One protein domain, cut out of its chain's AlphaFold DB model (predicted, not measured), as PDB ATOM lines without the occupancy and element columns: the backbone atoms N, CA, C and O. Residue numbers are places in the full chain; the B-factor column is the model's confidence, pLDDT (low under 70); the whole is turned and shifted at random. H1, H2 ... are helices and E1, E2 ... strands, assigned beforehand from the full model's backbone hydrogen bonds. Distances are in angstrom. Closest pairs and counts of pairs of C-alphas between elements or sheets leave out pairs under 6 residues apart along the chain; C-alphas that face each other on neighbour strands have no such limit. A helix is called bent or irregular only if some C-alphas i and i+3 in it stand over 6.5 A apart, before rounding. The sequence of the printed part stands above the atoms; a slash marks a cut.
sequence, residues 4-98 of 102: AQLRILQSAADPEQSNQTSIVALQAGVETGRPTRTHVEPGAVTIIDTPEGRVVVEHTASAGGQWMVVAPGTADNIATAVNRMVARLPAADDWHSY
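This is residues 4 to 98 of the 102 residues of an uncharacterized protein of Mycolicibacter sinensis (strain JDM601) (UniProt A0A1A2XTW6). A twisted antiparallel sheet of four strands, in the order E1 - E4 - E5 - E6, has H2 along one face and H1 across the other, in three layers; past it E1 runs on into E2, which with E3 makes a small hairpin toward one end of the long axis. The printed part has 95 residues, with three named helices and six named strands, in the order H1 E1 E2 E3 E4 E5 E6 H2 H3; the class is mixed. The whole is elongated, 46 by 27 by 25 A, and only just loose, close to compact, with a radius of gyration of the C-alphas of 15.3 A.

Find C-alpha 53 at (-39.424, 30.501, -41.005); from there E5, residues 53 to 62, runs 27.6 A. Look next for E4, residues 45 to 50, 16.1 A, E6, residues 65 to 72, 22.9 A, and E1, residues 19 to 23. E2 is residues 26 to 28, E3 residues 38 to 40. H1, residues 4 to 13, begins at (-36.957, 35.159, -50.921); H2 is residues 75 to 86, 16.3 A. H3, residues 92 to 96, is irregular, with C-alphas 93 and 96 7.5 A apart.

E4, E5 and E6 form a meander, each strand the antiparallel neighbour of the one before; look for N 46 and O 57 at 2.8 A, then N 58 and O 69 at 2.9 A. H2 is on the sheet at a height of 8.6 A, along the strands, at 25 degrees to E5 on the local plane; its closest C-alphas to E5 are Ile 78 and Val 56, 6.3 A. On the opposite face H1, at 8.8 A, runs across the strands. H3 is close to H2 but not clearly touching, Ala 92 and Val 86 having the closest C-alphas, 6.8 A. In H1 and H2 every O i to N i+4 pair is within hydrogen-bond range; in H3 0 of 1 is, and 1 of 2 O i to N i+3 pairs.

The C-alphas farthest apart, of Ala 4 and Pro 35, are 47.8 A apart. The printed part has no cut and no long link. Residues 32 to 35 have pLDDT under 70.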
ATOM      1  N   ALA A   4     -36.457  35.819 -52.129       86.12
ATOM      2  CA  ALA A   4     -36.957  35.159 -50.921       86.12
ATOM      3  C   ALA A   4     -35.824  34.765 -49.955       86.12
ATOM      4  O   ALA A   4     -35.932  34.982 -48.754       86.12
ATOM      5  N   GLN A   5     -34.710  34.248 -50.484       87.19
ATOM      6  CA  GLN A   5     -33.549  33.858 -49.680       87.19
ATOM      7  C   GLN A   5     -32.860  35.077 -49.054       87.19
ATOM      8  O   GLN A   5     -32.456  35.026 -47.899       87.19
ATOM      9  N   LEU A   6     -32.768  36.184 -49.796       91.69
ATOM     10  CA  LEU A   6     -32.267  37.458 -49.273       91.69
ATOM     11  C   LEU A   6     -33.115  37.970 -48.107       91.69
ATOM     12  O   LEU A   6     -32.551  38.394 -47.106       91.69
ATOM     13  N   ARG A   7     -34.444  37.892 -48.217       91.38
ATOM     14  CA  ARG A   7     -35.355  38.340 -47.158       91.38
ATOM     15  C   ARG A   7     -35.187  37.530 -45.876       91.38
ATOM     16  O   ARG A   7     -35.030  38.121 -44.822       91.38
ATOM     17  N   ILE A   8     -35.115  36.201 -45.985       92.06
ATOM     18  CA  ILE A   8     -34.862  35.321 -44.834       92.06
ATOM     19  C   ILE A   8     -33.544  35.695 -44.144       92.06
ATOM     20  O   ILE A   8     -33.497  35.808 -42.925       92.06
ATOM     21  N   LEU A   9     -32.472  35.919 -44.915       92.56
ATOM     22  CA  LEU A   9     -31.172  36.297 -44.352       92.56
ATOM     23  C   LEU A   9     -31.184  37.690 -43.710       92.56
ATOM     24  O   LEU A   9     -30.507  37.894 -42.708       92.56
ATOM     25  N   GLN A  10     -31.944  38.636 -44.266       94.44
ATOM     26  CA  GLN A  10     -32.120  39.966 -43.683       94.44
ATOM     27  C   GLN A  10     -32.863  39.890 -42.347       94.44
ATOM     28  O   GLN A  10     -32.359  40.417 -41.361       94.44
ATOM     29  N   SER A  11     -33.995  39.184 -42.292       93.25
ATOM     30  CA  SER A  11     -34.768  39.001 -41.058       93.25
ATOM     31  C   SER A  11     -33.982  38.214 -40.005       93.25
ATOM     32  O   SER A  11     -34.020  38.552 -38.829       93.25
ATOM     33  N   ALA A  12     -33.192  37.216 -40.416       93.50
ATOM     34  CA  ALA A  12     -32.315  36.461 -39.520       93.50
ATOM     35  C   ALA A  12     -31.191  37.309 -38.900       93.50
ATOM     36  O   ALA A  12     -30.719  36.997 -37.808       93.50
ATOM     37  N   ALA A  13     -30.743  38.355 -39.600       92.75
ATOM     38  CA  ALA A  13     -29.708  39.270 -39.128       92.75
ATOM     39  C   ALA A  13     -30.263  40.442 -38.297       92.75
ATOM     40  O   ALA A  13     -29.475  41.175 -37.701       92.75
ATOM     41  N   ASP A  14     -31.586  40.625 -38.262       95.00
ATOM     42  CA  ASP A  14     -32.262  41.676 -37.504       95.00
ATOM     43  C   ASP A  14     -32.714  41.139 -36.126       95.00
ATOM     44  O   ASP A  14     -33.596  40.275 -36.064       95.00
ATOM     45  N   PRO A  15     -32.140  41.619 -35.006       91.50
ATOM     46  CA  PRO A  15     -32.518  41.180 -33.661       91.50
ATOM     47  C   PRO A  15     -33.964  41.515 -33.272       91.50
ATOM     48  O   PRO A  15     -34.524  40.843 -32.413       91.50
ATOM     49  N   GLU A  16     -34.582  42.523 -33.894       95.81
ATOM     50  CA  GLU A  16     -35.988  42.872 -33.648       95.81
ATOM     51  C   GLU A  16     -36.945  41.916 -34.378       95.81
ATOM     52  O   GLU A  16     -38.126  41.818 -34.042       95.81
ATOM     53  N   GLN A  17     -36.436  41.196 -35.381       93.12
ATOM     54  CA  GLN A  17     -37.205  40.270 -36.214       93.12
ATOM     55  C   GLN A  17     -36.765  38.815 -36.054       93.12
ATOM     56  O   GLN A  17     -37.256  37.948 -36.776       93.12
ATOM     57  N   SER A  18     -35.864  38.517 -35.118       96.00
ATOM     58  CA  SER A  18     -35.386  37.157 -34.916       96.00
ATOM     59  C   SER A  18     -35.224  36.786 -33.452       96.00
ATOM     60  O   SER A  18     -34.874  37.599 -32.601       96.00
ATOM     61  N   ASN A  19     -35.454  35.508 -33.162       96.88
ATOM     62  CA  ASN A  19     -35.057  34.898 -31.904       96.88
ATOM     63  C   ASN A  19     -33.972  33.858 -32.186       96.88
ATOM     64  O   ASN A  19     -34.147  32.995 -33.048       96.88
ATOM     65  N   GLN A  20     -32.852  33.947 -31.473       96.19
ATOM     66  CA  GLN A  20     -31.670  33.131 -31.732       96.19
ATOM     67  C   GLN A  20     -31.325  32.258 -30.530       96.19
ATOM     68  O   GLN A  20     -31.312  32.707 -29.388       96.19
ATOM     69  N   THR A  21     -30.994  30.998 -30.795       96.75
ATOM     70  CA  THR A  21     -30.448  30.065 -29.805       96.75
ATOM     71  C   THR A  21     -29.169  29.453 -30.348       96.75
ATOM     72  O   THR A  21     -29.194  28.762 -31.364       96.75
ATOM     73  N   SER A  22     -28.054  29.686 -29.658       95.88
ATOM     74  CA  SER A  22     -26.747  29.137 -30.021       95.88
ATOM     75  C   SER A  22     -26.398  27.927 -29.161       95.88
ATOM     76  O   SER A  22     -26.509  27.960 -27.937       95.88
ATOM     77  N   ILE A  23     -25.939  26.869 -29.820       96.44
ATOM     78  CA  ILE A  23     -25.474  25.620 -29.230       96.44
ATOM     79  C   ILE A  23     -23.967  25.535 -29.475       96.44
ATOM     80  O   ILE A  23     -23.503  25.735 -30.598       96.44
ATOM     81  N   VAL A  24     -23.214  25.221 -28.422       94.94
ATOM     82  CA  VAL A  24     -21.759  25.021 -28.460       94.94
ATOM     83  C   VAL A  24     -21.411  23.637 -27.926       94.94
ATOM     84  O   VAL A  24     -22.120  23.102 -27.072       94.94
ATOM     85  N   ALA A  25     -20.308  23.064 -28.405       93.06
ATOM     86  CA  ALA A  25     -19.807  21.778 -27.937       93.06
ATOM     87  C   ALA A  25     -18.554  21.954 -27.070       93.06
ATOM     88  O   ALA A  25     -17.634  22.705 -27.401       93.06
ATOM     89  N   LEU A  26     -18.508  21.235 -25.949       91.69
ATOM     90  CA  LEU A  26     -17.363  21.211 -25.046       91.69
ATOM     91  C   LEU A  26     -17.127  19.803 -24.503       91.69
ATOM     92  O   LEU A  26     -18.072  19.063 -24.241       91.69
ATOM     93  N   GLN A  27     -15.861  19.457 -24.296       89.62
ATOM     94  CA  GLN A  27     -15.433  18.202 -23.689       89.62
ATOM     95  C   GLN A  27     -14.473  18.503 -22.541       89.62
ATOM     96  O   GLN A  27     -13.436  19.128 -22.742       89.62
ATOM     97  N   ALA A  28     -14.818  18.070 -21.332       86.62
ATOM     98  CA  ALA A  28     -13.961  18.181 -20.151       86.62
ATOM     99  C   ALA A  28     -13.109  16.916 -19.968       86.62
ATOM    100  O   ALA A  28     -13.471  15.866 -20.478       86.62
ATOM    101  N   GLY A  29     -12.023  16.992 -19.191       80.50
ATOM    102  CA  GLY A  29     -11.161  15.841 -18.876       80.50
ATOM    103  C   GLY A  29     -10.160  15.471 -19.973       80.50
ATOM    104  O   GLY A  29      -9.539  14.415 -19.907       80.50
ATOM    105  N   VAL A  30      -9.985  16.342 -20.963       80.88
ATOM    106  CA  VAL A  30      -9.047  16.162 -22.075       80.88
ATOM    107  C   VAL A  30      -7.742  16.889 -21.799       80.88
ATOM    108  O   VAL A  30      -7.713  17.975 -21.214       80.88
ATOM    109  N   GLU A  31      -6.641  16.285 -22.223       75.62
ATOM    110  CA  GLU A  31      -5.310  16.853 -22.058       75.62
ATOM    111  C   GLU A  31      -5.094  17.953 -23.102       75.62
ATOM    112  O   GLU A  31      -4.632  17.731 -24.213       75.62
ATOM    113  N   THR A  32      -5.532  19.164 -22.763       68.00
ATOM    114  CA  THR A  32      -5.514  20.326 -23.668       68.00
ATOM    115  C   THR A  32      -4.333  21.260 -23.425       68.00
ATOM    116  O   THR A  32      -4.265  22.328 -24.029       68.00
ATOM    117  N   GLY A  33      -3.447  20.921 -22.481       67.06
ATOM    118  CA  GLY A  33      -2.413  21.830 -21.971       67.06
ATOM    119  C   GLY A  33      -2.972  23.050 -21.222       67.06
ATOM    120  O   GLY A  33      -2.212  23.948 -20.868       67.06
ATOM    121  N   ARG A  34      -4.293  23.111 -20.981       68.25
ATOM    122  CA  ARG A  34      -4.974  24.202 -20.266       68.25
ATOM    123  C   ARG A  34      -5.356  23.778 -18.841       68.25
ATOM    124  O   ARG A  34      -5.734  22.620 -18.650       68.25
ATOM    125  N   PRO A  35      -5.379  24.706 -17.862       67.50
ATOM    126  CA  PRO A  35      -5.664  24.387 -16.457       67.50
ATOM    127  C   PRO A  35      -7.015  23.699 -16.230       67.50
ATOM    128  O   PRO A  35      -7.151  22.855 -15.352       67.50
ATOM    129  N   THR A  36      -8.023  24.042 -17.035       74.56
ATOM    130  CA  THR A  36      -9.381  23.501 -16.904       74.56
ATOM    131  C   THR A  36      -9.551  22.112 -17.516       74.56
ATOM    132  O   THR A  36     -10.574  21.480 -17.262       74.56
ATOM    133  N   ARG A  37      -8.578  21.618 -18.306       82.19
ATOM    134  CA  ARG A  37      -8.676  20.351 -19.062       82.19
ATOM    135  C   ARG A  37      -9.974  20.256 -19.884       82.19
ATOM    136  O   ARG A  37     -10.549  19.182 -20.034       82.19
ATOM    137  N   THR A  38     -10.450  21.393 -20.400       85.69
ATOM    138  CA  THR A  38     -11.659  21.489 -21.229       85.69
ATOM    139  C   THR A  38     -11.287  21.924 -22.637       85.69
ATOM    140  O   THR A  38     -10.619  22.944 -22.825       85.69
ATOM    141  N   HIS A  39     -11.722  21.151 -23.623       87.00
ATOM    142  CA  HIS A  39     -11.744  21.541 -25.023       87.00
ATOM    143  C   HIS A  39     -13.099  22.176 -25.332       87.00
ATOM    144  O   HIS A  39     -14.136  21.616 -24.981       87.00
ATOM    145  N   VAL A  40     -13.082  23.339 -25.976       89.19
ATOM    146  CA  VAL A  40     -14.275  24.005 -26.505       89.19
ATOM    147  C   VAL A  40     -14.137  23.981 -28.016       89.19
ATOM    148  O   VAL A  40     -13.112  24.432 -28.532       89.19
ATOM    149  N   GLU A  41     -15.133  23.424 -28.697       89.88
ATOM    150  CA  GLU A  41     -15.177  23.427 -30.156       89.88
ATOM    151  C   GLU A  41     -15.269  24.888 -30.638       89.88
ATOM    152  O   GLU A  41     -16.083  25.639 -30.100       89.88
ATOM    153  N   PRO A  42     -14.426  25.339 -31.586       85.38
ATOM    154  CA  PRO A  42     -14.425  26.738 -32.022       85.38
ATOM    155  C   PRO A  42     -15.710  27.198 -32.727       85.38
ATOM    156  O   PRO A  42     -15.968  28.399 -32.784       85.38
ATOM    157  N   GLY A  43     -16.481  26.274 -33.301       88.19
ATOM    158  CA  GLY A  43     -17.743  26.548 -33.975       88.19
ATOM    159  C   GLY A  43     -18.962  26.587 -33.049       88.19
ATOM    160  O   GLY A  43     -18.918  26.290 -31.857       88.19
ATOM    161  N   ALA A  44     -20.090  26.975 -33.642       94.00
ATOM    162  CA  ALA A  44     -21.400  26.954 -33.006       94.00
ATOM    163  C   ALA A  44     -22.475  26.617 -34.042       94.00
ATOM    164  O   ALA A  44     -22.320  26.927 -35.232       94.00
ATOM    165  N   VAL A  45     -23.570  26.031 -33.562       97.25
ATOM    166  CA  VAL A  45     -24.819  25.865 -34.308       97.25
ATOM    167  C   VAL A  45     -25.833  26.856 -33.751       97.25
ATOM    168  O   VAL A  45     -26.189  26.774 -32.579       97.25
ATOM    169  N   THR A  46     -26.316  27.780 -34.573       97.75
ATOM    170  CA  THR A  46     -27.331  28.765 -34.188       97.75
ATOM    171  C   THR A  46     -28.640  28.454 -34.894       97.75
ATOM    172  O   THR A  46     -28.695  28.360 -36.118       97.75
ATOM    173  N   ILE A  47     -29.707  28.299 -34.121       98.19
ATOM    174  CA  ILE A  47     -31.077  28.203 -34.620       98.19
ATOM    175  C   ILE A  47     -31.678  29.603 -34.546       98.19
ATOM    176  O   ILE A  47     -31.635  30.229 -33.488       98.19
ATOM    177  N   ILE A  48     -32.218  30.085 -35.661       98.00
ATOM    178  CA  ILE A  48     -32.792  31.424 -35.788       98.00
ATOM    179  C   ILE A  48     -34.237  31.271 -36.253       98.00
ATOM    180  O   ILE A  48     -34.491  30.770 -37.350       98.00
ATOM    181  N   ASP A  49     -35.177  31.693 -35.417       97.50
ATOM    182  CA  ASP A  49     -36.589  31.809 -35.772       97.50
ATOM    183  C   ASP A  49     -36.850  33.203 -36.352       97.50
ATOM    184  O   ASP A  49     -36.592  34.198 -35.675       97.50
ATOM    185  N   THR A  50     -37.357  33.275 -37.589       95.69
ATOM    186  CA  THR A  50     -37.779  34.519 -38.263       95.69
ATOM    187  C   THR A  50     -39.246  34.421 -38.712       95.69
ATOM    188  O   THR A  50     -39.794  33.313 -38.781       95.69
ATOM    189  N   PRO A  51     -39.909  35.540 -39.066       93.75
ATOM    190  CA  PRO A  51     -41.255  35.526 -39.647       93.75
ATOM    191  C   PRO A  51     -41.382  34.676 -40.921       93.75
ATOM    192  O   PRO A  51     -42.452  34.151 -41.222       93.75
ATOM    193  N   GLU A  52     -40.298  34.533 -41.679       91.88
ATOM    194  CA  GLU A  52     -40.220  33.749 -42.914       91.88
ATOM    195  C   GLU A  52     -39.949  32.257 -42.672       91.88
ATOM    196  O   GLU A  52     -40.004  31.461 -43.613       91.88
ATOM    197  N   GLY A  53     -39.670  31.872 -41.425       93.44
ATOM    198  CA  GLY A  53     -39.424  30.501 -41.005       93.44
ATOM    199  C   GLY A  53     -38.128  30.342 -40.217       93.44
ATOM    200  O   GLY A  53     -37.358  31.275 -40.003       93.44
ATOM    201  N   ARG A  54     -37.877  29.112 -39.772       97.12
ATOM    202  CA  ARG A  54     -36.664  28.773 -39.028       97.12
ATOM    203  C   ARG A  54     -35.498  28.516 -39.973       97.12
ATOM    204  O   ARG A  54     -35.647  27.782 -40.956       97.12
ATOM    205  N   VAL A  55     -34.317  29.003 -39.615       97.62
ATOM    206  CA  VAL A  55     -33.040  28.618 -40.230       97.62
ATOM    207  C   VAL A  55     -32.074  28.071 -39.187       97.62
ATOM    208  O   VAL A  55     -32.155  28.394 -38.003       97.62
ATOM    209  N   VAL A  56     -31.159  27.216 -39.634       98.12
ATOM    210  CA  VAL A  56     -30.003  26.774 -38.855       98.12
ATOM    211  C   VAL A  56     -28.735  27.283 -39.530       98.12
ATOM    212  O   VAL A  56     -28.595  27.205 -40.753       98.12
ATOM    213  N   VAL A  57     -27.831  27.823 -38.724       96.94
ATOM    214  CA  VAL A  57     -26.529  28.342 -39.130       96.94
ATOM    215  C   VAL A  57     -25.456  27.521 -38.428       96.94
ATOM    216  O   VAL A  57     -25.466  27.432 -37.205       96.94
ATOM    217  N   GLU A  58     -24.532  26.919 -39.172       95.69
ATOM    218  CA  GLU A  58     -23.373  26.224 -38.599       95.69
ATOM    219  C   GLU A  58     -22.059  26.868 -39.044       95.69
ATOM    220  O   GLU A  58     -21.900  27.265 -40.201       95.69
ATOM    221  N   HIS A  59     -21.106  26.943 -38.115       91.88
ATOM    222  CA  HIS A  59     -19.723  27.304 -38.413       91.88
ATOM    223  C   HIS A  59     -18.892  26.035 -38.597       91.88
ATOM    224  O   HIS A  59     -18.890  25.157 -37.732       91.88
ATOM    225  N   THR A  60     -18.176  25.937 -39.716       85.19
ATOM    226  CA  THR A  60     -17.305  24.794 -40.010       85.19
ATOM    227  C   THR A  60     -15.956  25.242 -40.558       85.19
ATOM    228  O   THR A  60     -15.871  26.116 -41.420       85.19
ATOM    229  N   ALA A  61     -14.889  24.589 -40.103       83.06
ATOM    230  CA  ALA A  61     -13.568  24.720 -40.699       83.06
ATOM    231  C   ALA A  61     -13.466  23.779 -41.909       83.06
ATOM    232  O   ALA A  61     -13.692  22.577 -41.778       83.06
ATOM    233  N   SER A  62     -13.141  24.297 -43.093       80.62
ATOM    234  CA  SER A  62     -12.911  23.477 -44.290       80.62
ATOM    235  C   SER A  62     -11.919  24.152 -45.231       80.62
ATOM    236  O   SER A  62     -11.951  25.371 -45.402       80.62
ATOM    237  N   ALA A  63     -11.021  23.362 -45.826       81.88
ATOM    238  CA  ALA A  63      -9.986  23.824 -46.759       81.88
ATOM    239  C   ALA A  63      -9.133  25.005 -46.236       81.88
ATOM    240  O   ALA A  63      -8.761  25.898 -46.991       81.88
ATOM    241  N   GLY A  64      -8.843  25.031 -44.929       83.38
ATOM    242  CA  GLY A  64      -8.067  26.103 -44.290       83.38
ATOM    243  C   GLY A  64      -8.846  27.398 -44.016       83.38
ATOM    244  O   GLY A  64      -8.267  28.339 -43.481       83.38
ATOM    245  N   GLY A  65     -10.142  27.449 -44.337       87.50
ATOM    246  CA  GLY A  65     -11.029  28.580 -44.060       87.50
ATOM    247  C   GLY A  65     -12.110  28.257 -43.027       87.50
ATOM    248  O   GLY A  65     -12.411  27.091 -42.765       87.50
ATOM    249  N   GLN A  66     -12.704  29.306 -42.456       88.31
ATOM    250  CA  GLN A  66     -13.939  29.221 -41.675       88.31
ATOM    251  C   GLN A  66     -15.121  29.544 -42.581       88.31
ATOM    252  O   GLN A  66     -15.107  30.549 -43.291       88.31
ATOM    253  N   TRP A  67     -16.140  28.696 -42.541       90.25
ATOM    254  CA  TRP A  67     -17.334  28.815 -43.363       90.25
ATOM    255  C   TRP A  67     -18.569  28.897 -42.484       90.25
ATOM    256  O   TRP A  67     -18.681  28.179 -41.491       90.25
ATOM    257  N   MET A  68     -19.504  29.745 -42.894       92.75
ATOM    258  CA  MET A  68     -20.851  29.800 -42.347       92.75
ATOM    259  C   MET A  68     -21.794  29.137 -43.346       92.75
ATOM    260  O   MET A  68     -21.905  29.581 -44.491       92.75
ATOM    261  N   VAL A  69     -22.456  28.067 -42.923       93.56
ATOM    262  CA  VAL A  69     -23.450  27.358 -43.732       93.56
ATOM    263  C   VAL A  69     -24.829  27.674 -43.175       93.56
ATOM    264  O   VAL A  69     -25.061  27.509 -41.982       93.56
ATOM    265  N   VAL A  70     -25.741  28.122 -44.039       95.38
ATOM    266  CA  VAL A  70     -27.135  28.417 -43.685       95.38
ATOM    267  C   VAL A  70     -28.050  27.427 -44.395       95.38
ATOM    268  O   VAL A  70     -27.976  27.275 -45.616       95.38
ATOM    269  N   ALA A  71     -28.926  26.772 -43.638       96.19
ATOM    270  CA  ALA A  71     -29.887  25.796 -44.141       96.19
ATOM    271  C   ALA A  71     -31.279  26.011 -43.516       96.19
ATOM    272  O   ALA A  71     -31.398  26.670 -42.479       96.19
ATOM    273  N   PRO A  72     -32.355  25.450 -44.106       96.75
ATOM    274  CA  PRO A  72     -33.665  25.419 -43.459       96.75
ATOM    275  C   PRO A  72     -33.579  24.777 -42.072       96.75
ATOM    276  O   PRO A  72     -32.936  23.742 -41.911       96.75
ATOM    277  N   GLY A  73     -34.254  25.348 -41.082       96.88
ATOM    278  CA  GLY A  73     -34.227  24.899 -39.690       96.88
ATOM    279  C   GLY A  73     -35.107  23.686 -39.402       96.88
ATOM    280  O   GLY A  73     -35.831  23.665 -38.408       96.88
ATOM    281  N   THR A  74     -35.095  22.692 -40.288       98.06
ATOM    282  CA  THR A  74     -35.778  21.416 -40.064       98.06
ATOM    283  C   THR A  74     -35.080  20.628 -38.956       98.06
ATOM    284  O   THR A  74     -33.885  20.806 -38.715       98.06
ATOM    285  N   ALA A  75     -35.815  19.728 -38.295       97.75
ATOM    286  CA  ALA A  75     -35.254  18.871 -37.249       97.75
ATOM    287  C   ALA A  75     -34.028  18.080 -37.747       97.75
ATOM    288  O   ALA A  75     -33.016  18.031 -37.053       97.75
ATOM    289  N   ASP A  76     -34.084  17.558 -38.974       98.25
ATOM    290  CA  ASP A  76     -32.988  16.792 -39.577       98.25
ATOM    291  C   ASP A  76     -31.739  17.644 -39.834       98.25
ATOM    292  O   ASP A  76     -30.621  17.206 -39.553       98.25
ATOM    293  N   ASN A  77     -31.903  18.878 -40.327       97.94
ATOM    294  CA  ASN A  77     -30.776  19.784 -40.558       97.94
ATOM    295  C   ASN A  77     -30.140  20.225 -39.236       97.94
ATOM    296  O   ASN A  77     -28.915  20.268 -39.130       97.94
ATOM    297  N   ILE A  78     -30.961  20.493 -38.215       98.12
ATOM    298  CA  ILE A  78     -30.484  20.824 -36.869       98.12
ATOM    299  C   ILE A  78     -29.711  19.641 -36.277       98.12
ATOM    300  O   ILE A  78     -28.576  19.814 -35.838       98.12
ATOM    301  N   ALA A  79     -30.282  18.434 -36.307       97.06
ATOM    302  CA  ALA A  79     -29.630  17.232 -35.797       97.06
ATOM    303  C   ALA A  79     -28.309  16.950 -36.528       97.06
ATOM    304  O   ALA A  79     -27.301  16.645 -35.896       97.06
ATOM    305  N   THR A  80     -28.286  17.117 -37.852       96.31
ATOM    306  CA  THR A  80     -27.076  16.946 -38.665       96.31
ATOM    307  C   THR A  80     -25.985  17.944 -38.276       96.31
ATOM    308  O   THR A  80     -24.842  17.537 -38.068       96.31
ATOM    309  N   ALA A  81     -26.322  19.230 -38.139       96.25
ATOM    310  CA  ALA A  81     -25.372  20.270 -37.745       96.25
ATOM    311  C   ALA A  81     -24.812  20.026 -36.333       96.25
ATOM    312  O   ALA A  81     -23.602  20.099 -36.108       96.25
ATOM    313  N   VAL A  82     -25.678  19.653 -35.384       95.44
ATOM    314  CA  VAL A  82     -25.266  19.314 -34.014       95.44
ATOM    315  C   VAL A  82     -24.358  18.083 -33.999       95.44
ATOM    316  O   VAL A  82     -23.304  18.121 -33.370       95.44
ATOM    317  N   ASN A  83     -24.698  17.021 -34.731       93.62
ATOM    318  CA  ASN A  83     -23.861  15.822 -34.813       93.62
ATOM    319  C   ASN A  83     -22.485  16.127 -35.419       93.62
ATOM    320  O   ASN A  83     -21.472  15.676 -34.889       93.62
ATOM    321  N   ARG A  84     -22.420  16.947 -36.479       92.38
ATOM    322  CA  ARG A  84     -21.144  17.409 -37.055       92.38
ATOM    323  C   ARG A  84     -20.318  18.207 -36.056       92.38
ATOM    324  O   ARG A  84     -19.101  18.066 -36.043       92.38
ATOM    325  N   MET A  85     -20.959  19.053 -35.252       93.25
ATOM    326  CA  MET A  85     -20.294  19.834 -34.209       93.25
ATOM    327  C   MET A  85     -19.700  18.933 -33.128       93.25
ATOM    328  O   MET A  85     -18.527  19.058 -32.788       93.25
ATOM    329  N   VAL A  86     -20.485  17.980 -32.632       92.38
ATOM    330  CA  VAL A  86     -20.049  17.048 -31.591       92.38
ATOM    331  C   VAL A  86     -18.940  16.115 -32.091       92.38
ATOM    332  O   VAL A  86     -17.983  15.876 -31.361       92.38
ATOM    333  N   ALA A  87     -18.991  15.673 -33.350       89.94
ATOM    334  CA  ALA A  87     -17.950  14.839 -33.958       89.94
ATOM    335  C   ALA A  87     -16.574  15.530 -34.066       89.94
ATOM    336  O   ALA A  87     -15.567  14.857 -34.278       89.94
ATOM    337  N   ARG A  88     -16.501  16.862 -33.911       88.94
ATOM    338  CA  ARG A  88     -15.231  17.613 -33.864       88.94
ATOM    339  C   ARG A  88     -14.605  17.668 -32.472       88.94
ATOM    340  O   ARG A  88     -13.481  18.153 -32.336       88.94
ATOM    341  N   LEU A  89     -15.304  17.197 -31.439       90.62
ATOM    342  CA  LEU A  89     -14.723  17.067 -30.108       90.62
ATOM    343  C   LEU A  89     -13.613  16.000 -30.098       90.62
ATOM    344  O   LEU A  89     -13.645  15.080 -30.911       90.62
ATOM    345  N   PRO A  90     -12.653  16.061 -29.155       87.69
ATOM    346  CA  PRO A  90     -11.565  15.085 -29.063       87.69
ATOM    347  C   PRO A  90     -11.992  13.610 -29.001       87.69
ATOM    348  O   PRO A  90     -11.256  12.756 -29.480       87.69
ATOM    349  N   ALA A  91     -13.150  13.294 -28.411       84.38
ATOM    350  CA  ALA A  91     -13.697  11.932 -28.389       84.38
ATOM    351  C   ALA A  91     -14.379  11.510 -29.706       84.38
ATOM    352  O   ALA A  91     -14.675  10.330 -29.863       84.38
ATOM    353  N   ALA A  92     -14.624  12.444 -30.631       82.31
ATOM    354  CA  ALA A  92     -15.230  12.218 -31.941       82.31
ATOM    355  C   ALA A  92     -16.462  11.290 -31.884       82.31
ATOM    356  O   ALA A  92     -17.446  11.629 -31.227       82.31
ATOM    357  N   ASP A  93     -16.415  10.127 -32.535       73.38
ATOM    358  CA  ASP A  93     -17.529   9.169 -32.612       73.38
ATOM    359  C   ASP A  93     -17.879   8.525 -31.253       73.38
ATOM    360  O   ASP A  93     -19.027   8.144 -31.004       73.38
ATOM    361  N   ASP A  94     -16.927   8.500 -30.320       76.81
ATOM    362  CA  ASP A  94     -17.084   7.952 -28.971       76.81
ATOM    363  C   ASP A  94     -17.547   9.001 -27.948       76.81
ATOM    364  O   ASP A  94     -17.563   8.752 -26.741       76.81
ATOM    365  N   TRP A  95     -17.971  10.191 -28.391       72.75
ATOM    366  CA  TRP A  95     -18.438  11.252 -27.488       72.75
ATOM    367  C   TRP A  95     -19.547  10.781 -26.533       72.75
ATOM    368  O   TRP A  95     -19.597  11.202 -25.379       72.75
ATOM    369  N   HIS A  96     -20.419   9.889 -27.006       71.56
ATOM    370  CA  HIS A  96     -21.563   9.365 -26.263       71.56
ATOM    371  C   HIS A  96     -21.149   8.395 -25.143       71.56
ATOM    372  O   HIS A  96     -21.882   8.219 -24.168       71.56
ATOM    373  N   SER A  97     -19.983   7.759 -25.279       72.12
ATOM    374  CA  SER A  97     -19.422   6.802 -24.323       72.12
ATOM    375  C   SER A  97     -18.315   7.419 -23.462       72.12
ATOM    376  O   SER A  97     -17.917   6.824 -22.454       72.12
ATOM    377  N   TYR A  98     -17.856   8.629 -23.808       72.88
ATOM    378  CA  TYR A  98     -16.810   9.340 -23.090       72.88
ATOM    379  C   TYR A  98     -17.179   9.546 -21.618       72.88
ATOM    380  O   TYR A  98     -18.183  10.168 -21.261       72.88
TER     381      TYR A  98